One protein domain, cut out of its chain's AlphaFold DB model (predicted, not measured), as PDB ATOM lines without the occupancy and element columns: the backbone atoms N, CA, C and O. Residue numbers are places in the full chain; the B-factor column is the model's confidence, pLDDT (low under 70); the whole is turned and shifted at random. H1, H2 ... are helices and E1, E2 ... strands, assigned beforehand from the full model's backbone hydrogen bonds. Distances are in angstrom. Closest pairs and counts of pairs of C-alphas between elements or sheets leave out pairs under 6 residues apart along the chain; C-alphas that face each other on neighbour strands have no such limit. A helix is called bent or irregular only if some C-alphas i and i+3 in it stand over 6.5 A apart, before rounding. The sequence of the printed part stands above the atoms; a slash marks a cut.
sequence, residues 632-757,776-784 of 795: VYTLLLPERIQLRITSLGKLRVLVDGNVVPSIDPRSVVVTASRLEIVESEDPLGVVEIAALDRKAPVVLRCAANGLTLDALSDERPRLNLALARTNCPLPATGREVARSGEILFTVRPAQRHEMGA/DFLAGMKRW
ATOM      1  N   VAL A 632     132.285 137.450 186.523       83.06
ATOM      2  CA  VAL A 632     132.408 138.073 187.838       83.06
ATOM      3  C   VAL A 632     131.815 139.473 187.755       83.06
ATOM      4  O   VAL A 632     132.317 140.330 187.020       83.06
ATOM      5  N   TYR A 633     130.746 139.697 188.512       87.19
ATOM      6  CA  TYR A 633     130.085 140.989 188.652       87.19
ATOM      7  C   TYR A 633     130.664 141.697 189.877       87.19
ATOM      8  O   TYR A 633     130.527 141.213 191.001       87.19
ATOM      9  N   THR A 634     131.342 142.825 189.670       88.69
ATOM     10  CA  THR A 634     131.911 143.631 190.759       88.69
ATOM     11  C   THR A 634     130.951 144.757 191.114       88.69
ATOM     12  O   THR A 634     130.502 145.493 190.239       88.69
ATOM     13  N   LEU A 635     130.680 144.916 192.404       88.31
ATOM     14  CA  LEU A 635     129.945 146.026 192.991       88.31
ATOM     15  C   LEU A 635     130.927 146.820 193.863       88.31
ATOM     16  O   LEU A 635     131.516 146.289 194.811       88.31
ATOM     17  N   LEU A 636     131.151 148.082 193.503       87.06
ATOM     18  CA  LEU A 636     132.036 149.015 194.197       87.06
ATOM     19  C   LEU A 636     131.194 150.084 194.888       87.06
ATOM     20  O   LEU A 636     130.368 150.739 194.251       87.06
ATOM     21  N   LEU A 637     131.406 150.253 196.189       85.56
ATOM     22  CA  LEU A 637     130.598 151.102 197.055       85.56
ATOM     23  C   LEU A 637     131.467 152.237 197.633       85.56
ATOM     24  O   LEU A 637     132.661 152.035 197.858       85.56
ATOM     25  N   PRO A 638     130.898 153.434 197.870       82.06
ATOM     26  CA  PRO A 638     131.635 154.605 198.370       82.06
ATOM     27  C   PRO A 638     132.150 154.416 199.805       82.06
ATOM     28  O   PRO A 638     133.120 155.043 200.221       82.06
ATOM     29  N   GLU A 639     131.478 153.556 200.564       82.50
ATOM     30  CA  GLU A 639     131.717 153.233 201.965       82.50
ATOM     31  C   GLU A 639     131.367 151.751 202.192       82.50
ATOM     32  O   GLU A 639     130.886 151.072 201.282       82.50
ATOM     33  N   ARG A 640     131.606 151.228 203.399       83.25
ATOM     34  CA  ARG A 640     131.196 149.862 203.748       83.25
ATOM     35  C   ARG A 640     129.716 149.830 204.130       83.25
ATOM     36  O   ARG A 640     129.363 150.304 205.204       83.25
ATOM     37  N   ILE A 641     128.898 149.239 203.263       82.31
ATOM     38  CA  ILE A 641     127.438 149.107 203.406       82.31
ATOM     39  C   ILE A 641     127.095 147.639 203.696       82.31
ATOM     40  O   ILE A 641     127.744 146.733 203.158       82.31
ATOM     41  N   GLN A 642     126.103 147.387 204.553       86.12
ATOM     42  CA  GLN A 642     125.584 146.047 204.819       86.12
ATOM     43  C   GLN A 642     124.528 145.644 203.783       86.12
ATOM     44  O   GLN A 642     123.408 146.151 203.768       86.12
ATOM     45  N   LEU A 643     124.872 144.673 202.942       85.75
ATOM     46  CA  LEU A 643     124.012 144.128 201.899       85.75
ATOM     47  C   LEU A 643     123.558 142.708 202.249       85.75
ATOM     48  O   LEU A 643     124.372 141.872 202.646       85.75
ATOM     49  N   ARG A 644     122.278 142.405 202.021       86.75
ATOM     50  CA  ARG A 644     121.799 141.032 201.803       86.75
ATOM     51  C   ARG A 644     121.762 140.772 200.305       86.75
ATOM     52  O   ARG A 644     121.220 141.593 199.574       86.75
ATOM     53  N   ILE A 645     122.307 139.639 199.875       86.19
ATOM     54  CA  ILE A 645     122.310 139.183 198.483       86.19
ATOM     55  C   ILE A 645     121.633 137.813 198.439       86.19
ATOM     56  O   ILE A 645     122.027 136.937 199.207       86.19
ATOM     57  N   THR A 646     120.660 137.606 197.554       80.81
ATOM     58  CA  THR A 646     119.936 136.332 197.387       80.81
ATOM     59  C   THR A 646     119.804 135.960 195.905       80.81
ATOM     60  O   THR A 646     119.668 136.844 195.062       80.81
ATOM     61  N   SER A 647     119.827 134.667 195.566       73.06
ATOM     62  CA  SER A 647     119.666 134.158 194.193       73.06
ATOM     63  C   SER A 647     118.887 132.842 194.109       73.06
ATOM     64  O   SER A 647     118.798 132.082 195.072       73.06
ATOM     65  N   LEU A 648     118.363 132.525 192.919       61.00
ATOM     66  CA  LEU A 648     117.732 131.226 192.638       61.00
ATOM     67  C   LEU A 648     118.770 130.094 192.480       61.00
ATOM     68  O   LEU A 648     118.549 128.970 192.947       61.00
ATOM     69  N   GLY A 649     119.909 130.398 191.846       64.94
ATOM     70  CA  GLY A 649     121.081 129.519 191.746       64.94
ATOM     71  C   GLY A 649     121.967 129.547 192.998       64.94
ATOM     72  O   GLY A 649     121.706 130.307 193.933       64.94
ATOM     73  N   LYS A 650     123.028 128.727 193.018       76.31
ATOM     74  CA  LYS A 650     124.043 128.741 194.089       76.31
ATOM     75  C   LYS A 650     124.865 130.029 194.019       76.31
ATOM     76  O   LYS A 650     125.579 130.252 193.042       76.31
ATOM     77  N   LEU A 651     124.799 130.841 195.065       78.56
ATOM     78  CA  LEU A 651     125.504 132.109 195.159       78.56
ATOM     79  C   LEU A 651     126.953 131.893 195.621       78.56
ATOM     80  O   LEU A 651     127.200 131.232 196.631       78.56
ATOM     81  N   ARG A 652     127.918 132.510 194.933       84.94
ATOM     82  CA  ARG A 652     129.294 132.643 195.426       84.94
ATOM     83  C   ARG A 652     129.698 134.107 195.452       84.94
ATOM     84  O   ARG A 652     129.618 134.800 194.441       84.94
ATOM     85  N   VAL A 653     130.149 134.556 196.620       85.62
ATOM     86  CA  VAL A 653     130.467 135.958 196.896       85.62
ATOM     87  C   VAL A 653     131.868 136.081 197.474       85.62
ATOM     88  O   VAL A 653     132.260 135.289 198.333       85.62
ATOM     89  N   LEU A 654     132.609 137.090 197.017       86.75
ATOM     90  CA  LEU A 654     133.870 137.515 197.604       86.75
ATOM     91  C   LEU A 654     133.756 138.958 198.103       86.75
ATOM     92  O   LEU A 654     133.185 139.814 197.429       86.75
ATOM     93  N   VAL A 655     134.337 139.233 199.267       84.75
ATOM     94  CA  VAL A 655     134.492 140.583 199.828       84.75
ATOM     95  C   VAL A 655     135.979 140.843 200.002       84.75
ATOM     96  O   VAL A 655     136.689 140.014 200.572       84.75
ATOM     97  N   ASP A 656     136.461 141.960 199.451       76.88
ATOM     98  CA  ASP A 656     137.885 142.327 199.432       76.88
ATOM     99  C   ASP A 656     138.807 141.141 199.026       76.88
ATOM    100  O   ASP A 656     139.863 140.907 199.612       76.88
ATOM    101  N   GLY A 657     138.370 140.344 198.037       72.75
ATOM    102  CA  GLY A 657     139.091 139.179 197.493       72.75
ATOM    103  C   GLY A 657     138.930 137.851 198.253       72.75
ATOM    104  O   GLY A 657     139.447 136.833 197.800       72.75
ATOM    105  N   ASN A 658     138.203 137.820 199.373       79.25
ATOM    106  CA  ASN A 658     138.021 136.623 200.204       79.25
ATOM    107  C   ASN A 658     136.610 136.044 200.042       79.25
ATOM    108  O   ASN A 658     135.633 136.783 200.140       79.25
ATOM    109  N   VAL A 659     136.487 134.729 199.819       80.81
ATOM    110  CA  VAL A 659     135.179 134.050 199.714       80.81
ATOM    111  C   VAL A 659     134.446 134.124 201.053       80.81
ATOM    112  O   VAL A 659     134.976 133.692 202.075       80.81
ATOM    113  N   VAL A 660     133.213 134.633 201.039       83.38
ATOM    114  CA  VAL A 660     132.366 134.689 202.234       83.38
ATOM    115  C   VAL A 660     131.666 133.336 202.419       83.38
ATOM    116  O   VAL A 660     130.939 132.914 201.517       83.38
ATOM    117  N   PRO A 661     131.851 132.637 203.554       76.50
ATOM    118  CA  PRO A 661     131.078 131.438 203.853       76.50
ATOM    119  C   PRO A 661     129.626 131.821 204.166       76.50
ATOM    120  O   PRO A 661     129.387 132.751 204.935       76.50
ATOM    121  N   SER A 662     128.661 131.082 203.617       76.06
ATOM    122  CA  SER A 662     127.248 131.226 203.983       76.06
ATOM    123  C   SER A 662     126.662 129.937 204.551       76.06
ATOM    124  O   SER A 662     127.117 128.836 204.241       76.06
ATOM    125  N   ILE A 663     125.638 130.110 205.386       76.50
ATOM    126  CA  ILE A 663     124.800 129.049 205.954       76.50
ATOM    127  C   ILE A 663     123.752 128.594 204.922       76.50
ATOM    128  O   ILE A 663     123.407 127.416 204.878       76.50
ATOM    129  N   ASP A 664     123.286 129.509 204.065       79.88
ATOM    130  CA  ASP A 664     122.412 129.217 202.927       79.88
ATOM    131  C   ASP A 664     123.215 129.370 201.618       79.88
ATOM    132  O   ASP A 664     123.717 130.463 201.345       79.88
ATOM    133  N   PRO A 665     123.340 128.332 200.768       77.12
ATOM    134  CA  PRO A 665     124.014 128.446 199.473       77.12
ATOM    135  C   PRO A 665     123.311 129.381 198.468       77.12
ATOM    136  O   PRO A 665     123.833 129.564 197.369       77.12
ATOM    137  N   ARG A 666     122.142 129.950 198.793       79.00
ATOM    138  CA  ARG A 666     121.401 130.919 197.964       79.00
ATOM    139  C   ARG A 666     121.393 132.348 198.490       79.00
ATOM    140  O   ARG A 666     121.021 133.240 197.734       79.00
ATOM    141  N   SER A 667     121.761 132.592 199.746       84.38
ATOM    142  CA  SER A 667     121.683 133.925 200.350       84.38
ATOM    143  C   SER A 667     122.887 134.205 201.237       84.38
ATOM    144  O   SER A 667     123.368 133.315 201.930       84.38
ATOM    145  N   VAL A 668     123.389 135.439 201.240       88.25
ATOM    146  CA  VAL A 668     124.475 135.875 202.127       88.25
ATOM    147  C   VAL A 668     124.235 137.307 202.605       88.25
ATOM    148  O   VAL A 668     123.660 138.126 201.889       88.25
ATOM    149  N   VAL A 669     124.690 137.620 203.817       87.94
ATOM    150  CA  VAL A 669     124.755 138.993 204.333       87.94
ATOM    151  C   VAL A 669     126.222 139.383 204.466       87.94
ATOM    152  O   VAL A 669     127.012 138.647 205.054       87.94
ATOM    153  N   VAL A 670     126.587 140.530 203.900       86.62
ATOM    154  CA  VAL A 670     127.965 141.028 203.808       86.62
ATOM    155  C   VAL A 670     128.024 142.505 204.172       86.62
ATOM    156  O   VAL A 670     127.103 143.250 203.867       86.62
ATOM    157  N   THR A 671     129.128 142.950 204.768       87.25
ATOM    158  CA  THR A 671     129.429 144.380 204.937       87.25
ATOM    159  C   THR A 671     130.690 144.691 204.143       87.25
ATOM    160  O   THR A 671     131.773 144.231 204.502       87.25
ATOM    161  N   ALA A 672     130.542 145.414 203.032       83.38
ATOM    162  CA  ALA A 672     131.566 145.486 201.991       83.38
ATOM    163  C   ALA A 672     131.661 146.873 201.342       83.38
ATOM    164  O   ALA A 672     130.663 147.576 201.200       83.38
ATOM    165  N   SER A 673     132.877 147.234 200.924       82.88
ATOM    166  CA  SER A 673     133.185 148.386 200.057       82.88
ATOM    167  C   SER A 673     133.573 147.942 198.639       82.88
ATOM    168  O   SER A 673     133.310 148.647 197.667       82.88
ATOM    169  N   ARG A 674     134.141 146.735 198.502       86.69
ATOM    170  CA  ARG A 674     134.231 145.984 197.246       86.69
ATOM    171  C   ARG A 674     133.622 144.601 197.441       86.69
ATOM    172  O   ARG A 674     133.953 143.890 198.391       86.69
ATOM    173  N   LEU A 675     132.767 144.231 196.503       89.25
ATOM    174  CA  LEU A 675     131.981 143.011 196.507       89.25
ATOM    175  C   LEU A 675     132.050 142.376 195.113       89.25
ATOM    176  O   LEU A 675     131.892 143.072 194.116       89.25
ATOM    177  N   GLU A 676     132.283 141.069 195.028       89.38
ATOM    178  CA  GLU A 676     132.320 140.322 193.766       89.38
ATOM    179  C   GLU A 676     131.358 139.133 193.831       89.38
ATOM    180  O   GLU A 676     131.490 138.263 194.692       89.38
ATOM    181  N   ILE A 677     130.389 139.095 192.915       89.00
ATOM    182  CA  ILE A 677     129.459 137.980 192.720       89.00
ATOM    183  C   ILE A 677     129.996 137.141 191.555       89.00
ATOM    184  O   ILE A 677     130.186 137.658 190.454       89.00
ATOM    185  N   VAL A 678     130.258 135.857 191.799       84.69
ATOM    186  CA  VAL A 678     130.891 134.939 190.838       84.69
ATOM    187  C   VAL A 678     129.885 133.892 190.378       84.69
ATOM    188  O   VAL A 678     129.353 133.138 191.195       84.69
ATOM    189  N   GLU A 679     129.647 133.819 189.069       75.94
ATOM    190  CA  GLU A 679     128.860 132.736 188.472       75.94
ATOM    191  C   GLU A 679     129.622 131.406 188.544       75.94
ATOM    192  O   GLU A 679     130.851 131.370 188.453       75.94
ATOM    193  N   SER A 680     128.891 130.304 188.722       69.38
ATOM    194  CA  SER A 680     129.479 128.983 188.967       69.38
ATOM    195  C   SER A 680     129.128 128.005 187.838       69.38
ATOM    196  O   SER A 680     129.135 128.384 186.666       69.38
ATOM    197  N   GLU A 681     128.839 126.742 188.156       61.12
ATOM    198  CA  GLU A 681     128.359 125.769 187.166       61.12
ATOM    199  C   GLU A 681     127.036 126.237 186.536       61.12
ATOM    200  O   GLU A 681     126.859 126.106 185.326       61.12
ATOM    201  N   ASP A 682     126.183 126.905 187.316       59.75
ATOM    202  CA  ASP A 682     124.947 127.554 186.870       59.75
ATOM    203  C   ASP A 682     125.141 129.082 186.711       59.75
ATOM    204  O   ASP A 682     125.885 129.690 187.496       59.75
ATOM    205  N   PRO A 683     124.482 129.734 185.730       62.12
ATOM    206  CA  PRO A 683     124.376 131.192 185.690       62.12
ATOM    207  C   PRO A 683     123.469 131.690 186.826       62.12
ATOM    208  O   PRO A 683     122.602 130.964 187.310       62.12
ATOM    209  N   LEU A 684     123.643 132.947 187.244       65.00
ATOM    210  CA  LEU A 684     122.814 133.524 188.310       65.00
ATOM    211  C   LEU A 684     121.565 134.229 187.765       65.00
ATOM    212  O   LEU A 684     120.505 134.128 188.378       65.00
ATOM    213  N   GLY A 685     121.682 134.908 186.618       59.59
ATOM    214  CA  GLY A 685     120.583 135.581 185.916       59.59
ATOM    215  C   GLY A 685     120.037 136.816 186.640       59.59
ATOM    216  O   GLY A 685     120.239 137.940 186.183       59.59
ATOM    217  N   VAL A 686     119.379 136.610 187.782       64.62
ATOM    218  CA  VAL A 686     118.772 137.647 188.628       64.62
ATOM    219  C   VAL A 686     119.196 137.430 190.083       64.62
ATOM    220  O   VAL A 686     119.182 136.304 190.587       64.62
ATOM    221  N   VAL A 687     119.560 138.517 190.762       74.12
ATOM    222  CA  VAL A 687     119.880 138.531 192.200       74.12
ATOM    223  C   VAL A 687     119.063 139.599 192.916       74.12
ATOM    224  O   VAL A 687     118.757 140.639 192.345       74.12
ATOM    225  N   GLU A 688     118.718 139.360 194.175       80.06
ATOM    226  CA  GLU A 688     118.105 140.355 195.057       80.06
ATOM    227  C   GLU A 688     119.183 140.938 195.977       80.06
ATOM    228  O   GLU A 688     119.818 140.192 196.717       80.06
ATOM    229  N   ILE A 689     119.404 142.252 195.917       81.19
ATOM    230  CA  ILE A 689     120.379 143.023 196.696       81.19
ATOM    231  C   ILE A 689     119.619 144.081 197.511       81.19
ATOM    232  O   ILE A 689     119.099 145.045 196.952       81.19
ATOM    233  N   ALA A 690     119.580 143.921 198.835       79.75
ATOM    234  CA  ALA A 690     118.939 144.860 199.765       79.75
ATOM    235  C   ALA A 690     119.968 145.467 200.734       79.75
ATOM    236  O   ALA A 690     120.794 144.736 201.286       79.75
ATOM    237  N   ALA A 691     119.915 146.784 200.958       78.19
ATOM    238  CA  ALA A 691     120.832 147.509 201.841       78.19
ATOM    239  C   ALA A 691     120.245 147.642 203.256       78.19
ATOM    240  O   ALA A 691     119.452 148.536 203.537       78.19
ATOM    241  N   LEU A 692     120.645 146.742 204.158       75.75
ATOM    242  CA  LEU A 692     120.013 146.545 205.471       75.75
ATOM    243  C   LEU A 692     120.185 147.729 206.442       75.75
ATOM    244  O   LEU A 692     119.488 147.802 207.453       75.75
ATOM    245  N   ASP A 693     121.112 148.639 206.150       74.88
ATOM    246  CA  ASP A 693     121.449 149.825 206.942       74.88
ATOM    247  C   ASP A 693     120.953 151.151 206.319       74.88
ATOM    248  O   ASP A 693     121.086 152.210 206.940       74.88
ATOM    249  N   ARG A 694     120.343 151.124 205.121       68.50
ATOM    250  CA  ARG A 694     119.982 152.323 204.342       68.50
ATOM    251  C   ARG A 694     118.534 152.283 203.840       68.50
ATOM    252  O   ARG A 694     118.212 151.617 202.868       68.50
ATOM    253  N   LYS A 695     117.677 153.132 204.422       63.53
ATOM    254  CA  LYS A 695     116.268 153.325 204.001       63.53
ATOM    255  C   LYS A 695     116.074 154.072 202.670       63.53
ATOM    256  O   LYS A 695     114.947 154.187 202.199       63.53
ATOM    257  N   ALA A 696     117.130 154.658 202.109       68.56
ATOM    258  CA  ALA A 696     117.067 155.400 200.851       68.56
ATOM    259  C   ALA A 696     117.492 154.488 199.686       68.56
ATOM    260  O   ALA A 696     118.492 153.782 199.846       68.56
ATOM    261  N   PRO A 697     116.802 154.518 198.526       72.56
ATOM    262  CA  PRO A 697     117.198 153.730 197.365       72.56
ATOM    263  C   PRO A 697     118.640 154.004 196.933       72.56
ATOM    264  O   PRO A 697     119.113 155.142 196.995       72.56
ATOM    265  N   VAL A 698     119.322 152.962 196.465       77.69
ATOM    266  CA  VAL A 698     120.721 153.009 196.039       77.69
ATOM    267  C   VAL A 698     120.791 152.827 194.526       77.69
ATOM    268  O   VAL A 698     120.314 151.833 193.979       77.69
ATOM    269  N   VAL A 699     121.368 153.808 193.834       78.88
ATOM    270  CA  VAL A 699     121.408 153.850 192.369       78.88
ATOM    271  C   VAL A 699     122.581 153.019 191.863       78.88
ATOM    272  O   VAL A 699     123.741 153.338 192.124       78.88
ATOM    273  N   LEU A 700     122.298 151.963 191.109       75.81
ATOM    274  CA  LEU A 700     123.326 151.171 190.449       75.81
ATOM    275  C   LEU A 700     123.735 151.875 189.150       75.81
ATOM    276  O   LEU A 700     122.899 152.091 188.275       75.81
ATOM    277  N   ARG A 701     125.015 152.219 189.001       77.06
ATOM    278  CA  ARG A 701     125.578 152.856 187.800       77.06
ATOM    279  C   ARG A 701     126.714 152.013 187.232       77.06
ATOM    280  O   ARG A 701     127.462 151.388 187.973       77.06
ATOM    281  N   CYS A 702     126.874 151.993 185.918       70.38
ATOM    282  CA  CYS A 702     127.982 151.308 185.268       70.38
ATOM    283  C   CYS A 702     129.289 152.106 185.388       70.38
ATOM    284  O   CYS A 702     129.346 153.263 184.974       70.38
ATOM    285  N   ALA A 703     130.372 151.478 185.850       75.88
ATOM    286  CA  ALA A 703     131.677 152.141 185.959       75.88
ATOM    287  C   ALA A 703     132.325 152.490 184.604       75.88
ATOM    288  O   ALA A 703     133.156 153.390 184.544       75.88
ATOM    289  N   ALA A 704     131.967 151.782 183.525       63.88
ATOM    290  CA  ALA A 704     132.576 151.962 182.203       63.88
ATOM    291  C   ALA A 704     132.033 153.179 181.429       63.88
ATOM    292  O   ALA A 704     132.740 153.735 180.593       63.88
ATOM    293  N   ASN A 705     130.777 153.574 181.665       62.44
ATOM    294  CA  ASN A 705     130.079 154.596 180.870       62.44
ATOM    295  C   ASN A 705     129.168 155.535 181.694       62.44
ATOM    296  O   ASN A 705     128.529 156.416 181.122       62.44
ATOM    297  N   GLY A 706     129.083 155.344 183.013       67.94
ATOM    298  CA  GLY A 706     128.282 156.158 183.925       67.94
ATOM    299  C   GLY A 706     126.761 155.953 183.850       67.94
ATOM    300  O   GLY A 706     126.032 156.646 184.567       67.94
ATOM    301  N   LEU A 707     126.275 155.030 183.014       56.53
ATOM    302  CA  LEU A 707     124.852 154.755 182.794       56.53
ATOM    303  C   LEU A 707     124.198 154.175 184.054       56.53
ATOM    304  O   LEU A 707     124.697 153.201 184.615       56.53
ATOM    305  N   THR A 708     123.060 154.729 184.476       63.50
ATOM    306  CA  THR A 708     122.220 154.108 185.511       63.50
ATOM    307  C   THR A 708     121.650 152.792 184.994       63.50
ATOM    308  O   THR A 708     120.954 152.771 183.982       63.50
ATOM    309  N   LEU A 709     121.954 151.708 185.702       55.97
ATOM    310  CA  LEU A 709     121.506 150.351 185.410       55.97
ATOM    311  C   LEU A 709     120.209 150.018 186.154       55.97
ATOM    312  O   LEU A 709     119.322 149.420 185.559       55.97
ATOM    313  N   ASP A 710     120.104 150.414 187.428       65.94
ATOM    314  CA  ASP A 710     118.925 150.169 188.270       65.94
ATOM    315  C   ASP A 710     118.866 151.122 189.485       65.94
ATOM    316  O   ASP A 710     119.800 151.892 189.734       65.94
ATOM    317  N   ALA A 711     117.782 151.067 190.264       72.31
ATOM    318  CA  ALA A 711     117.610 151.789 191.527       72.31
ATOM    319  C   ALA A 711     117.024 150.860 192.607       72.31
ATOM    320  O   ALA A 711     115.812 150.657 192.687       72.31
ATOM    321  N   LEU A 712     117.912 150.312 193.438       69.06
ATOM    322  CA  LEU A 712     117.630 149.228 194.381       69.06
ATOM    323  C   LEU A 712     117.076 149.759 195.711       69.06
ATOM    324  O   LEU A 712     117.570 150.757 196.237       69.06
ATOM    325  N   SER A 713     116.083 149.088 196.292       70.88
ATOM    326  CA  SER A 713     115.529 149.396 197.623       70.88
ATOM    327  C   SER A 713     114.946 148.148 198.298       70.88
ATOM    328  O   SER A 713     114.821 147.108 197.658       70.88
ATOM    329  N   ASP A 714     114.522 148.239 199.563       66.88
ATOM    330  CA  ASP A 714     113.816 147.134 200.243       66.88
ATOM    331  C   ASP A 714     112.521 146.707 199.517       66.88
ATOM    332  O   ASP A 714     112.141 145.539 199.554       66.88
ATOM    333  N   GLU A 715     111.860 147.634 198.813       56.91
ATOM    334  CA  GLU A 715     110.675 147.362 197.981       56.91
ATOM    335  C   GLU A 715     111.031 146.864 196.568       56.91
ATOM    336  O   GLU A 715     110.177 146.330 195.859       56.91
ATOM    337  N   ARG A 716     112.280 147.072 196.127       59.59
ATOM    338  CA  ARG A 716     112.800 146.702 194.800       59.59
ATOM    339  C   ARG A 716     114.261 146.239 194.895       59.59
ATOM    340  O   ARG A 716     115.150 146.947 194.430       59.59
ATOM    341  N   PRO A 717     114.542 145.069 195.492       71.69
ATOM    342  CA  PRO A 717     115.915 144.592 195.640       71.69
ATOM    343  C   PRO A 717     116.448 143.905 194.372       71.69
ATOM    344  O   PRO A 717     117.628 143.580 194.305       71.69
ATOM    345  N   ARG A 718     115.602 143.614 193.378       67.00
ATOM    346  CA  ARG A 718     115.975 142.810 192.201       67.00
ATOM    347  C   ARG A 718     116.923 143.552 191.267       67.00
ATOM    348  O   ARG A 718     116.660 144.688 190.902       67.00
ATOM    349  N   LEU A 719     117.966 142.846 190.842       69.88
ATOM    350  CA  LEU A 719     118.916 143.236 189.811       69.88
ATOM    351  C   LEU A 719     119.037 142.115 188.773       69.88
ATOM    352  O   LEU A 719     119.452 140.994 189.083       69.88
ATOM    353  N   ASN A 720     118.745 142.446 187.518       62.09
ATOM    354  CA  ASN A 720     118.924 141.557 186.377       62.09
ATOM    355  C   ASN A 720     120.379 141.628 185.870       62.09
ATOM    356  O   ASN A 720     120.791 142.605 185.240       62.09
ATOM    357  N   LEU A 721     121.183 140.603 186.168       68.44
ATOM    358  CA  LEU A 721     122.624 140.592 185.893       68.44
ATOM    359  C   LEU A 721     122.939 140.482 184.398       68.44
ATOM    360  O   LEU A 721     123.911 141.084 183.946       68.44
ATOM    361  N   ALA A 722     122.113 139.780 183.617       55.19
ATOM    362  CA  ALA A 722     122.281 139.689 182.164       55.19
ATOM    363  C   ALA A 722     122.030 141.047 181.474       55.19
ATOM    364  O   ALA A 722     122.790 141.451 180.588       55.19
ATOM    365  N   LEU A 723     121.016 141.793 181.927       52.91
ATOM    366  CA  LEU A 723     120.746 143.155 181.461       52.91
ATOM    367  C   LEU A 723     121.841 144.136 181.916       52.91
ATOM    368  O   LEU A 723     122.358 144.902 181.103       52.91
ATOM    369  N   ALA A 724     122.264 144.067 183.183       61.19
ATOM    370  CA  ALA A 724     123.344 144.896 183.724       61.19
ATOM    371  C   ALA A 724     124.692 144.651 183.013       61.19
ATOM    372  O   ALA A 724     125.389 145.606 182.679       61.19
ATOM    373  N   ARG A 725     125.019 143.388 182.699       65.44
ATOM    374  CA  ARG A 725     126.168 142.968 181.868       65.44
ATOM    375  C   ARG A 725     126.132 143.580 180.469       65.44
ATOM    376  O   ARG A 725     127.159 144.020 179.968       65.44
ATOM    377  N   THR A 726     124.955 143.612 179.852       52.06
ATOM    378  CA  THR A 726     124.758 144.137 178.491       52.06
ATOM    379  C   THR A 726     124.878 145.664 178.452       52.06
ATOM    380  O   THR A 726     125.533 146.221 177.575       52.06
ATOM    381  N   ASN A 727     124.310 146.347 179.448       50.69
ATOM    382  CA  ASN A 727     124.355 147.807 179.576       50.69
ATOM    383  C   ASN A 727     125.688 148.336 180.149       50.69
ATOM    384  O   ASN A 727     125.978 149.533 180.047       50.69
ATOM    385  N   CYS A 728     126.509 147.457 180.732       57.69
ATOM    386  CA  CYS A 728     127.824 147.775 181.272       57.69
ATOM    387  C   CYS A 728     128.919 146.856 180.706       57.69
ATOM    388  O   CYS A 728     129.311 145.895 181.371       57.69
ATOM    389  N   PRO A 729     129.420 147.132 179.486       57.00
ATOM    390  CA  PRO A 729     130.492 146.352 178.874       57.00
ATOM    391  C   PRO A 729     131.821 146.457 179.647       57.00
ATOM    392  O   PRO A 729     131.962 147.228 180.600       57.00
ATOM    393  N   LEU A 730     132.809 145.668 179.206       58.12
ATOM    394  CA  LEU A 730     134.180 145.677 179.732       58.12
ATOM    395  C   LEU A 730     134.733 147.111 179.870       58.12
ATOM    396  O   LEU A 730     134.444 147.963 179.028       58.12
ATOM    397  N   PRO A 731     135.518 147.396 180.926       51.69
ATOM    398  CA  PRO A 731     135.792 148.762 181.351       51.69
ATOM    399  C   PRO A 731     136.538 149.578 180.293       51.69
ATOM    400  O   PRO A 731     137.702 149.315 179.985       51.69
ATOM    401  N   ALA A 732     135.880 150.636 179.813       43.94
ATOM    402  CA  ALA A 732     136.555 151.753 179.169       43.94
ATOM    403  C   ALA A 732     137.552 152.405 180.148       43.94
ATOM    404  O   ALA A 732     137.460 152.251 181.366       43.94
ATOM    405  N   THR A 733     138.507 153.169 179.624       47.25
ATOM    406  CA  THR A 733     139.692 153.668 180.352       47.25
ATOM    407  C   THR A 733     139.423 154.742 181.425       47.25
ATOM    408  O   THR A 733     140.366 155.325 181.964       47.25
ATOM    409  N   GLY A 734     138.159 155.005 181.767       51.81
ATOM    410  CA  GLY A 734     137.753 155.953 182.804       51.81
ATOM    411  C   GLY A 734     137.745 155.348 184.213       51.81
ATOM    412  O   GLY A 734     137.291 154.228 184.428       51.81
ATOM    413  N   ARG A 735     138.202 156.123 185.203       54.56
ATOM    414  CA  ARG A 735     137.985 155.838 186.633       54.56
ATOM    415  C   ARG A 735     136.794 156.649 187.147       54.56
ATOM    416  O   ARG A 735     136.987 157.720 187.717       54.56
ATOM    417  N   GLU A 736     135.575 156.147 186.962       61.69
ATOM    418  CA  GLU A 736     134.458 156.588 187.807       61.69
ATOM    419  C   GLU A 736     134.706 156.167 189.270       61.69
ATOM    420  O   GLU A 736     135.354 155.153 189.545       61.69
ATOM    421  N   VAL A 737     134.208 156.967 190.214       68.19
ATOM    422  CA  VAL A 737     134.307 156.731 191.661       68.19
ATOM    423  C   VAL A 737     132.904 156.836 192.244       68.19
ATOM    424  O   VAL A 737     132.220 157.834 192.013       68.19
ATOM    425  N   ALA A 738     132.477 155.809 192.980       67.31
ATOM    426  CA  ALA A 738     131.132 155.742 193.540       67.31
ATOM    427  C   ALA A 738     130.883 156.905 194.515       67.31
ATOM    428  O   ALA A 738     131.754 157.266 195.312       67.31
ATOM    429  N   ARG A 739     129.683 157.486 194.458       81.00
ATOM    430  CA  ARG A 739     129.225 158.567 195.347       81.00
ATOM    431  C   ARG A 739     128.284 158.009 196.412       81.00
ATOM    432  O   ARG A 739     127.720 156.937 196.229       81.00
ATOM    433  N   SER A 740     128.077 158.717 197.526       77.25
ATOM    434  CA  SER A 740     127.127 158.257 198.553       77.25
ATOM    435  C   SER A 740     125.708 158.161 197.977       77.25
ATOM    436  O   SER A 740     125.180 159.153 197.482       77.25
ATOM    437  N   GLY A 741     125.113 156.964 198.028       75.19
ATOM    438  CA  GLY A 741     123.847 156.648 197.352       75.19
ATOM    439  C   GLY A 741     123.994 155.988 195.971       75.19
ATOM    440  O   GLY A 741     122.985 155.591 195.397       75.19
ATOM    441  N   GLU A 742     125.216 155.812 195.464       82.44
ATOM    442  CA  GLU A 742     125.515 155.079 194.228       82.44
ATOM    443  C   GLU A 742     126.293 153.781 194.516       82.44
ATOM    444  O   GLU A 742     127.097 153.714 195.447       82.44
ATOM    445  N   ILE A 743     126.104 152.762 193.673       85.38
ATOM    446  CA  ILE A 743     126.983 151.589 193.564       85.38
ATOM    447  C   ILE A 743     127.501 151.537 192.130       85.38
ATOM    448  O   ILE A 743     126.711 151.585 191.188       85.38
ATOM    449  N   LEU A 744     128.815 151.398 191.953       86.62
ATOM    450  CA  LEU A 744     129.412 151.184 190.640       86.62
ATOM    451  C   LEU A 744     129.486 149.688 190.310       86.62
ATOM    452  O   LEU A 744     130.214 148.929 190.950       86.62
ATOM    453  N   PHE A 745     128.738 149.283 189.289       84.69
ATOM    454  CA  PHE A 745     128.750 147.953 188.689       84.69
ATOM    455  C   PHE A 745     129.870 147.833 187.651       84.69
ATOM    456  O   PHE A 745     130.074 148.733 186.830       84.69
ATOM    457  N   THR A 746     130.552 146.691 187.635       84.06
ATOM    458  CA  THR A 746     131.445 146.270 186.546       84.06
ATOM    459  C   THR A 746     131.240 144.781 186.266       84.06
ATOM    460  O   THR A 746     130.882 144.019 187.163       84.06
ATOM    461  N   VAL A 747     131.545 144.331 185.050       79.81
ATOM    462  CA  VAL A 747     131.561 142.903 184.698       79.81
ATOM    463  C   VAL A 747     132.873 142.521 184.020       79.81
ATOM    464  O   VAL A 747     133.504 143.336 183.346       79.81
ATOM    465  N   ARG A 748     133.288 141.268 184.208       78.25
ATOM    466  CA  ARG A 748     134.373 140.618 183.464       78.25
ATOM    467  C   ARG A 748     134.079 139.121 183.313       78.25
ATOM    468  O   ARG A 748     133.433 138.562 184.200       78.25
ATOM    469  N   PRO A 749     134.603 138.441 182.280       72.62
ATOM    470  CA  PRO A 749     134.680 136.986 182.273       72.62
ATOM    471  C   PRO A 749     135.414 136.450 183.514       72.62
ATOM    472  O   PRO A 749     136.404 137.036 183.970       72.62
ATOM    473  N   ALA A 750     134.935 135.329 184.044       70.00
ATOM    474  CA  ALA A 750     135.586 134.578 185.108       70.00
ATOM    475  C   ALA A 750     136.746 133.744 184.544       70.00
ATOM    476  O   ALA A 750     136.648 133.129 183.479       70.00
ATOM    477  N   GLN A 751     137.859 133.700 185.268       68.69
ATOM    478  CA  GLN A 751     139.003 132.861 184.930       68.69
ATOM    479  C   GLN A 751     138.816 131.436 185.464       68.69
ATOM    480  O   GLN A 751     138.158 131.207 186.477       68.69
ATOM    481  N   ARG A 752     139.462 130.452 184.821       56.69
ATOM    482  CA  ARG A 752     139.332 129.024 185.185       56.69
ATOM    483  C   ARG A 752     139.609 128.728 186.664       56.69
ATOM    484  O   ARG A 752     138.962 127.855 187.224       56.69
ATOM    485  N   HIS A 753     140.548 129.441 187.290       59.84
ATOM    486  CA  HIS A 753     140.883 129.247 188.703       59.84
ATOM    487  C   HIS A 753     139.817 129.815 189.660       59.84
ATOM    488  O   HIS A 753     139.716 129.376 190.803       59.84
ATOM    489  N   GLU A 754     138.997 130.761 189.200       60.50
ATOM    490  CA  GLU A 754     137.956 131.400 190.008       60.50
ATOM    491  C   GLU A 754     136.723 130.502 190.136       60.50
ATOM    492  O   GLU A 754     136.101 130.490 191.193       60.50
ATOM    493  N   MET A 755     136.408 129.682 189.126       55.91
ATOM    494  CA  MET A 755     135.202 128.833 189.109       55.91
ATOM    495  C   MET A 755     135.254 127.631 190.074       55.91
ATOM    496  O   MET A 755     134.216 127.051 190.382       55.91
ATOM    497  N   GLY A 756     136.428 127.281 190.610       52.50
ATOM    498  CA  GLY A 756     136.617 126.085 191.443       52.50
ATOM    499  C   GLY A 756     136.861 124.811 190.623       52.50
ATOM    500  O   GLY A 756     137.133 124.872 189.427       52.50
ATOM    501  N   ALA A 757     136.801 123.644 191.272       39.31
ATOM    502  CA  ALA A 757     137.195 122.348 190.698       39.31
ATOM    503  C   ALA A 757     136.139 121.724 189.752       39.31
ATOM    504  O   ALA A 757     135.789 120.550 189.878       39.31
ATOM    505  N   ASP A 776     129.849 149.645 167.693       36.16
ATOM    506  CA  ASP A 776     128.656 149.455 166.850       36.16
ATOM    507  C   ASP A 776     127.402 149.169 167.693       36.16
ATOM    508  O   ASP A 776     126.327 149.724 167.438       36.16
ATOM    509  N   PHE A 777     127.538 148.369 168.758       35.53
ATOM    510  CA  PHE A 777     126.451 148.129 169.713       35.53
ATOM    511  C   PHE A 777     126.041 149.426 170.437       35.53
ATOM    512  O   PHE A 777     124.851 149.743 170.540       35.53
ATOM    513  N   LEU A 778     127.017 150.243 170.855       38.12
ATOM    514  CA  LEU A 778     126.780 151.543 171.488       38.12
ATOM    515  C   LEU A 778     126.139 152.561 170.520       38.12
ATOM    516  O   LEU A 778     125.225 153.301 170.905       38.12
ATOM    517  N   ALA A 779     126.567 152.575 169.254       40.22
ATOM    518  CA  ALA A 779     125.964 153.367 168.177       40.22
ATOM    519  C   ALA A 779     124.560 152.868 167.784       40.22
ATOM    520  O   ALA A 779     123.760 153.627 167.224       40.22
ATOM    521  N   GLY A 780     124.243 151.607 168.084       34.84
ATOM    522  CA  GLY A 780     122.887 151.076 168.127       34.84
ATOM    523  C   GLY A 780     122.077 151.711 169.257       34.84
ATOM    524  O   GLY A 780     121.154 152.483 168.992       34.84
ATOM    525  N   MET A 781     122.457 151.462 170.515       35.78
ATOM    526  CA  MET A 781     121.668 151.854 171.696       35.78
ATOM    527  C   MET A 781     121.349 153.357 171.785       35.78
ATOM    528  O   MET A 781     120.262 153.718 172.250       35.78
ATOM    529  N   LYS A 782     122.233 154.233 171.283       39.56
ATOM    530  CA  LYS A 782     121.957 155.678 171.145       39.56
ATOM    531  C   LYS A 782     120.808 155.975 170.181       39.56
ATOM    532  O   LYS A 782     119.852 156.655 170.543       39.56
ATOM    533  N   ARG A 783     120.819 155.366 168.987       35.75
ATOM    534  CA  ARG A 783     119.711 155.440 168.010       35.75
ATOM    535  C   ARG A 783     118.414 154.789 168.517       35.75
ATOM    536  O   ARG A 783     117.379 154.871 167.850       35.75
ATOM    537  N   TRP A 784     118.431 154.128 169.676       33.19
ATOM    538  CA  TRP A 784     117.261 153.478 170.276       33.19
ATOM    539  C   TRP A 784     116.732 154.182 171.530       33.19
ATOM    540  O   TRP A 784     115.693 153.775 172.036       33.19
TER     541      TRP A 784
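What this domain is: This is residues 632 to 757 and 776 to 784 of the 795 residues of an uncharacterized protein of Myxococcales bacterium 68-20 (UniProt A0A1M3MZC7). One strongly twisted sheet is rolled into a rough, incompletely closed barrel: E1 and E3, both sharply bent, run side by side as a double arch, E8, E5 and E6 continue from one end of E1, and E4 and E7 from its other end. The short helix H1 packs at one end of this body, and E2 lies beside E3 as an edge strand of the sheet; H2, beyond a cut, is detached. The printed part has 135 residues with eight named strands and two named helices, in the order E1 E2 E3 E4 E5 E6 E7 H1 E8 H2. The sheet is branched and mixed, its class is mixed helices and strands, and the whole is compact, with a radius of gyration of the C-alphas of 14.5 A and spans of 46 by 38 by 25 A.

Where its parts are: E1, residues 632 to 647, begins at C-alpha 632 (132.408, 138.073, 187.838) and bends by 151 degrees at residue 644, with 14.8 A from first to last C-alpha. E2 is residues 652 to 655; E3, residues 667 to 678, bends by 143 degrees at residue 672 and is 13.3 A long. E4 is residues 686 to 691, 16.6 A; E5 is 698 to 702, E6 708 to 712 and E7 718 to 720. H1, residues 721 to 727, is 9.7 A long. E8, residues 742 to 749, spans 23.5 A and ends at C-alpha 749 (134.680, 136.986, 182.273). H2 is residues 776 to 783, 10.8 A.

How they stand to each other: E1 has E3 on one side, antiparallel, with N 635 and O 675 at 2.8 A. On the other side of E1 lie E8 beside residues 632 to 637, antiparallel, with N 634 and O 746 at 2.8 A, and E4 beside residues 642 to 647, antiparallel, with N 646 and O 688 at 2.8 A. E2 and E3 form a hairpin, with N 654 and O 676 at 2.8 A. E5 is parallel to E8, with N 745 and O 701 at 2.8 A, and forms a hairpin with E6, with N 700 and O 710 at 2.9 A. E7 is antiparallel to E4, with N 719 and O 687 at 2.8 A. The closest C-alphas of E4 and E6, those of Ala 690 and Leu 712, are 7.1 A apart. H1 is on the sheet at a height of 6.4 A, over none of its strands, but only just: 2 of its 7 C-alphas fall on E8. Its closest C-alphas to E8 are those of Arg 725 and Val 747, 6.1 A. H2 is not on the sheet and is apart from H1. Each O i to N i+4 pair of H1 is within hydrogen-bond range; in H2, 3 of 4 are.

The domain as a whole: The two C-alphas farthest apart, those of Ile 663 and Arg 783, are 46.5 A apart. Residues 758 to 775 are not printed, and C-alphas 757 and 776 are 37.1 A apart across this cut. The links E2 to E3 and H1 to E8 are long. Mean pLDDT of the printed part is 70.1; 60 residues are under 70, among them 718 to 738 and 776 to 784.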